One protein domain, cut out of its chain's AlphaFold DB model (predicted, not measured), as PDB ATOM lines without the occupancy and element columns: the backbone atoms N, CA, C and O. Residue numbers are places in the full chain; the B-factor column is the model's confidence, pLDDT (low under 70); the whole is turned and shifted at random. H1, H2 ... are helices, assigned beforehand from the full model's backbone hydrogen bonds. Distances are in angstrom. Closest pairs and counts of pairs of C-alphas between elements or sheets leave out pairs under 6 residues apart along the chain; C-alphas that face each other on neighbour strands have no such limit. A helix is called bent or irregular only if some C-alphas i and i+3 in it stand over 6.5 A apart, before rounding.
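AT A GLANCE: This is residues 143 to 190 of the 190 residues of an uncharacterized protein of Cimex lectularius (UniProt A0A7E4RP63). Two helices, H1 and the longer H2, meet near their ends and form an open L, with the corner where H1 ends and H2 begins. Away from this corner the two arms stand free of each other, and the L lies nearly in one plane. The printed part has 48 residues with two named helices, H1 then H2 along the chain, and no named strand; the class is all helix. The whole is extended, with a radius of gyration of the C-alphas of 16.4 A, and flat, spanning 47 by 30 by 8 A.

IN THESE COORDINATES: The printed part begins at Gly 143. H1 holds residues 146 to 161, from C-alpha 146 at (47.750, 8.572, 9.905) to C-alpha 161, 22.3 A away. After Asp 162, H2 holds residues 163 to 187, from C-alpha 163 at (38.687, 14.270, 34.782) to C-alpha 187 at (17.501, -13.560, 27.030), a length of 35.8 A. Neither helix is bent.

HOW THE PARTS SIT: H1 and H2 only just touch, with 3 pairs of C-alphas within 8 A, and they touch only at the corner by their link. H1 touches with residues 159 to 160 alone, and H2 with residues 165 to 166 alone. The closest C-alphas of the two are those of Leu 159 and Val 166, 6.4 A apart. Their lines stand about perpendicular, at 74 degrees, and their centres are 22.8 A apart. In H1 and H2 every O i to N i+4 pair is within hydrogen-bond range.

THE WHOLE: The C-alphas farthest apart are those of Ser 146 and Phe 190, 46.8 A. The printed part has no cut, and the link from H1 to H2 is tight. Phe 190 is the chain's last residue. The mean pLDDT of the printed part is 86.8; residues 186 to 190 are under 70.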
ATOM      1  N   GLY A 143      48.715   3.012  14.422       89.44
ATOM      2  CA  GLY A 143      48.049   2.327  13.320       89.44
ATOM      3  C   GLY A 143      48.598   2.724  11.948       89.44
ATOM      4  O   GLY A 143      49.388   3.667  11.857       89.44
ATOM      5  N   PRO A 144      48.203   1.996  10.888       89.44
ATOM      6  CA  PRO A 144      48.659   2.240   9.519       89.44
ATOM      7  C   PRO A 144      48.095   3.540   8.921       89.44
ATOM      8  O   PRO A 144      48.748   4.161   8.084       89.44
ATOM      9  N   GLU A 145      46.918   3.984   9.370       91.94
ATOM     10  CA  GLU A 145      46.270   5.200   8.873       91.94
ATOM     11  C   GLU A 145      46.589   6.425   9.729       91.94
ATOM     12  O   GLU A 145      46.189   6.526  10.889       91.94
ATOM     13  N   SER A 146      47.289   7.402   9.145       90.94
ATOM     14  CA  SER A 146      47.750   8.572   9.905       90.94
ATOM     15  C   SER A 146      46.622   9.514  10.336       90.94
ATOM     16  O   SER A 146      46.777  10.221  11.329       90.94
ATOM     17  N   GLU A 147      45.526   9.573   9.579       92.00
ATOM     18  CA  GLU A 147      44.405  10.480   9.846       92.00
ATOM     19  C   GLU A 147      43.564   9.971  11.016       92.00
ATOM     20  O   GLU A 147      43.427  10.668  12.021       92.00
ATOM     21  N   SER A 148      43.151   8.706  10.951       91.44
ATOM     22  CA  SER A 148      42.460   7.983  12.019       91.44
ATOM     23  C   SER A 148      43.264   8.017  13.326       91.44
ATOM     24  O   SER A 148      42.733   8.341  14.387       91.44
ATOM     25  N   VAL A 149      44.583   7.790  13.259       94.38
ATOM     26  CA  VAL A 149      45.475   7.861  14.430       94.38
ATOM     27  C   VAL A 149      45.531   9.267  15.035       94.38
ATOM     28  O   VAL A 149      45.521   9.397  16.259       94.38
ATOM     29  N   LYS A 150      45.596  10.327  14.220       93.25
ATOM     30  CA  LYS A 150      45.578  11.710  14.731       93.25
ATOM     31  C   LYS A 150      44.255  12.014  15.414       93.25
ATOM     32  O   LYS A 150      44.264  12.476  16.547       93.25
ATOM     33  N   TRP A 151      43.147  11.676  14.762       94.69
ATOM     34  CA  TRP A 151      41.815  11.918  15.299       94.69
ATOM     35  C   TRP A 151      41.594  11.211  16.643       94.69
ATOM     36  O   TRP A 151      41.166  11.845  17.604       94.69
ATOM     37  N   VAL A 152      41.964   9.929  16.759       94.69
ATOM     38  CA  VAL A 152      41.829   9.171  18.018       94.69
ATOM     39  C   VAL A 152      42.697   9.769  19.128       94.69
ATOM     40  O   VAL A 152      42.257   9.886  20.270       94.69
ATOM     41  N   ASN A 153      43.927  10.171  18.809       92.38
ATOM     42  CA  ASN A 153      44.816  10.786  19.792       92.38
ATOM     43  C   ASN A 153      44.328  12.174  20.236       92.38
ATOM     44  O   ASN A 153      44.439  12.505  21.417       92.38
ATOM     45  N   ASP A 154      43.750  12.966  19.332       92.50
ATOM     46  CA  ASP A 154      43.127  14.251  19.665       92.50
ATOM     47  C   ASP A 154      41.880  14.056  20.535       92.50
ATOM     48  O   ASP A 154      41.699  14.771  21.525       92.50
ATOM     49  N   LEU A 155      41.073  13.033  20.241       91.19
ATOM     50  CA  LEU A 155      39.931  12.645  21.062       91.19
ATOM     51  C   LEU A 155      40.363  12.228  22.471       91.19
ATOM     52  O   LEU A 155      39.775  12.686  23.448       91.19
ATOM     53  N   PHE A 156      41.394  11.389  22.603       90.44
ATOM     54  CA  PHE A 156      41.914  11.000  23.915       90.44
ATOM     55  C   PHE A 156      42.504  12.192  24.662       90.44
ATOM     56  O   PHE A 156      42.220  12.366  25.844       90.44
ATOM     57  N   ASN A 157      43.253  13.068  23.996       88.75
ATOM     58  CA  ASN A 157      43.735  14.289  24.635       88.75
ATOM     59  C   ASN A 157      42.583  15.155  25.149       88.75
ATOM     60  O   ASN A 157      42.646  15.627  26.283       88.75
ATOM     61  N   TRP A 158      41.524  15.339  24.362       87.75
ATOM     62  CA  TRP A 158      40.335  16.070  24.795       87.75
ATOM     63  C   TRP A 158      39.646  15.387  25.982       87.75
ATOM     64  O   TRP A 158      39.396  16.029  26.999       87.75
ATOM     65  N   LEU A 159      39.412  14.077  25.890       87.06
ATOM     66  CA  LEU A 159      38.689  13.312  26.901       87.06
ATOM     67  C   LEU A 159      39.420  13.322  28.248       87.06
ATOM     68  O   LEU A 159      38.815  13.595  29.276       87.06
ATOM     69  N   TYR A 160      40.731  13.080  28.245       86.19
ATOM     70  CA  TYR A 160      41.550  13.054  29.459       86.19
ATOM     71  C   TYR A 160      41.947  14.451  29.968       86.19
ATOM     72  O   TYR A 160      42.533  14.552  31.048       86.19
ATOM     73  N   SER A 161      41.629  15.528  29.233       86.12
ATOM     74  CA  SER A 161      41.851  16.902  29.708       86.12
ATOM     75  C   SER A 161      40.920  17.282  30.861       86.12
ATOM     76  O   SER A 161      41.306  18.102  31.694       86.12
ATOM     77  N   ASP A 162      39.725  16.683  30.939       85.75
ATOM     78  CA  ASP A 162      38.768  16.915  32.021       85.75
ATOM     79  C   ASP A 162      38.406  15.609  32.741       85.75
ATOM     80  O   ASP A 162      37.640  14.774  32.257       85.75
ATOM     81  N   LEU A 163      38.937  15.449  33.954       81.94
ATOM     82  CA  LEU A 163      38.687  14.270  34.782       81.94
ATOM     83  C   LEU A 163      37.215  14.120  35.198       81.94
ATOM     84  O   LEU A 163      36.801  13.011  35.535       81.94
ATOM     85  N   VAL A 164      36.432  15.203  35.220       86.94
ATOM     86  CA  VAL A 164      35.001  15.137  35.550       86.94
ATOM     87  C   VAL A 164      34.261  14.394  34.444       86.94
ATOM     88  O   VAL A 164      33.538  13.441  34.731       86.94
ATOM     89  N   VAL A 165      34.543  14.751  33.189       85.56
ATOM     90  CA  VAL A 165      33.971  14.101  32.003       85.56
ATOM     91  C   VAL A 165      34.365  12.626  31.951       85.56
ATOM     92  O   VAL A 165      33.506  11.773  31.735       85.56
ATOM     93  N   VAL A 166      35.636  12.296  32.217       87.94
ATOM     94  CA  VAL A 166      36.098  10.893  32.248       87.94
ATOM     95  C   VAL A 166      35.346  10.079  33.298       87.94
ATOM     96  O   VAL A 166      34.904   8.969  33.011       87.94
ATOM     97  N   ASN A 167      35.201  10.606  34.516       89.25
ATOM     98  CA  ASN A 167      34.546   9.875  35.601       89.25
ATOM     99  C   ASN A 167      33.049   9.667  35.342       89.25
ATOM    100  O   ASN A 167      32.523   8.586  35.619       89.25
ATOM    101  N   GLU A 168      32.364  10.673  34.801       92.81
ATOM    102  CA  GLU A 168      30.950  10.564  34.437       92.81
ATOM    103  C   GLU A 168      30.750   9.546  33.310       92.81
ATOM    104  O   GLU A 168      29.936   8.630  33.440       92.81
ATOM    105  N   LEU A 169      31.567   9.632  32.255       91.75
ATOM    106  CA  LEU A 169      31.536   8.684  31.147       91.75
ATOM    107  C   LEU A 169      31.807   7.255  31.624       91.75
ATOM    108  O   LEU A 169      31.074   6.338  31.259       91.75
ATOM    109  N   LEU A 170      32.819   7.059  32.474       91.94
ATOM    110  CA  LEU A 170      33.146   5.751  33.038       91.94
ATOM    111  C   LEU A 170      31.982   5.196  33.870       91.94
ATOM    112  O   LEU A 170      31.664   4.012  33.777       91.94
ATOM    113  N   THR A 171      31.314   6.049  34.648       94.50
ATOM    114  CA  THR A 171      30.148   5.657  35.449       94.50
ATOM    115  C   THR A 171      28.993   5.207  34.558       94.50
ATOM    116  O   THR A 171      28.443   4.126  34.768       94.50
ATOM    117  N   ILE A 172      28.655   5.994  33.535       96.19
ATOM    118  CA  ILE A 172      27.593   5.668  32.574       96.19
ATOM    119  C   ILE A 172      27.924   4.372  31.830       96.19
ATOM    120  O   ILE A 172      27.067   3.498  31.717       96.19
ATOM    121  N   TRP A 173      29.173   4.213  31.393       95.94
ATOM    122  CA  TRP A 173      29.655   3.025  30.693       95.94
ATOM    123  C   TRP A 173      29.537   1.752  31.538       95.94
ATOM    124  O   TRP A 173      29.090   0.707  31.065       95.94
ATOM    125  N   ILE A 174      29.908   1.825  32.819       96.00
ATOM    126  CA  ILE A 174      29.758   0.703  33.752       96.00
ATOM    127  C   ILE A 174      28.276   0.364  33.942       96.00
ATOM    128  O   ILE A 174      27.904  -0.810  33.939       96.00
ATOM    129  N   LEU A 175      27.416   1.374  34.106       95.94
ATOM    130  CA  LEU A 175      25.977   1.163  34.265       95.94
ATOM    131  C   LEU A 175      25.360   0.508  33.024       95.94
ATOM    132  O   LEU A 175      24.631  -0.475  33.170       95.94
ATOM    133  N   SER A 176      25.702   0.979  31.822       95.19
ATOM    134  CA  SER A 176      25.182   0.426  30.569       95.19
ATOM    135  C   SER A 176      25.660  -1.005  30.326       95.19
ATOM    136  O   SER A 176      24.859  -1.856  29.948       95.19
ATOM    137  N   LEU A 177      26.933  -1.314  30.603       94.75
ATOM    138  CA  LEU A 177      27.463  -2.681  30.508       94.75
ATOM    139  C   LEU A 177      26.779  -3.634  31.488       94.75
ATOM    140  O   LEU A 177      26.440  -4.766  31.135       94.75
ATOM    141  N   ASN A 178      26.561  -3.181  32.720       94.62
ATOM    142  CA  ASN A 178      25.866  -3.973  33.725       94.62
ATOM    143  C   ASN A 178      24.409  -4.229  33.326       94.62
ATOM    144  O   ASN A 178      23.901  -5.330  33.531       94.62
ATOM    145  N   GLU A 179      23.731  -3.234  32.757       94.00
ATOM    146  CA  GLU A 179      22.371  -3.394  32.246       94.00
ATOM    147  C   GLU A 179      22.322  -4.360  31.059       94.00
ATOM    148  O   GLU A 179      21.505  -5.282  31.057       94.00
ATOM    149  N   PHE A 180      23.235  -4.207  30.097       91.88
ATOM    150  CA  PHE A 180      23.365  -5.114  28.959       91.88
ATOM    151  C   PHE A 180      23.610  -6.557  29.411       91.88
ATOM    152  O   PHE A 180      22.935  -7.467  28.946       91.88
ATOM    153  N   THR A 181      24.507  -6.772  30.377       91.50
ATOM    154  CA  THR A 181      24.819  -8.113  30.901       91.50
ATOM    155  C   THR A 181      23.617  -8.754  31.600       91.50
ATOM    156  O   THR A 181      23.382  -9.954  31.481       91.50
ATOM    157  N   LYS A 182      22.814  -7.966  32.328       88.12
ATOM    158  CA  LYS A 182      21.574  -8.464  32.947       88.12
ATOM    159  C   LYS A 182      20.553  -8.890  31.895       88.12
ATOM    160  O   LYS A 182      19.908  -9.921  32.070       88.12
ATOM    161  N   LYS A 183      20.412  -8.096  30.831       83.94
ATOM    162  CA  LYS A 183      19.498  -8.370  29.718       83.94
ATOM    163  C   LYS A 183      19.937  -9.612  28.940       83.94
ATOM    164  O   LYS A 183      19.172 -10.568  28.871       83.94
ATOM    165  N   SER A 184      21.204  -9.693  28.541       78.81
ATOM    166  CA  SER A 184      21.731 -10.834  27.783       78.81
ATOM    167  C   SER A 184      21.635 -12.170  28.533       78.81
ATOM    168  O   SER A 184      21.344 -13.196  27.928       78.81
ATOM    169  N   VAL A 185      21.793 -12.191  29.863       73.25
ATOM    170  CA  VAL A 185      21.600 -13.416  30.669       73.25
ATOM    171  C   VAL A 185      20.122 -13.805  30.807       73.25
ATOM    172  O   VAL A 185      19.811 -14.993  30.919       73.25
ATOM    173  N   ALA A 186      19.211 -12.831  30.824       69.38
ATOM    174  CA  ALA A 186      17.773 -13.093  30.853       69.38
ATOM    175  C   ALA A 186      17.273 -13.635  29.506       69.38
ATOM    176  O   ALA A 186      16.437 -14.532  29.486       69.38
ATOM    177  N   GLU A 187      17.826 -13.139  28.399       60.12
ATOM    178  CA  GLU A 187      17.501 -13.560  27.030       60.12
ATOM    179  C   GLU A 187      17.926 -15.010  26.733       60.12
ATOM    180  O   GLU A 187      17.230 -15.714  26.011       60.12
ATOM    181  N   VAL A 188      19.027 -15.489  27.328       58.00
ATOM    182  CA  VAL A 188      19.566 -16.854  27.122       58.00
ATOM    183  C   VAL A 188      18.826 -17.931  27.940       58.00
ATOM    184  O   VAL A 188      19.073 -19.122  27.768       58.00
ATOM    185  N   ARG A 189      17.922 -17.547  28.852       52.53
ATOM    186  CA  ARG A 189      17.172 -18.481  29.720       52.53
ATOM    187  C   ARG A 189      15.746 -18.806  29.251       52.53
ATOM    188  O   ARG A 189      14.998 -19.406  30.024       52.53
ATOM    189  N   PHE A 190      15.394 -18.460  28.019       42.16
ATOM    190  CA  PHE A 190      14.163 -18.910  27.353       42.16
ATOM    191  C   PHE A 190      14.475 -19.855  26.188       42.16
ATOM    192  O   PHE A 190      13.501 -20.353  25.584       42.16
TER     193      PHE A 190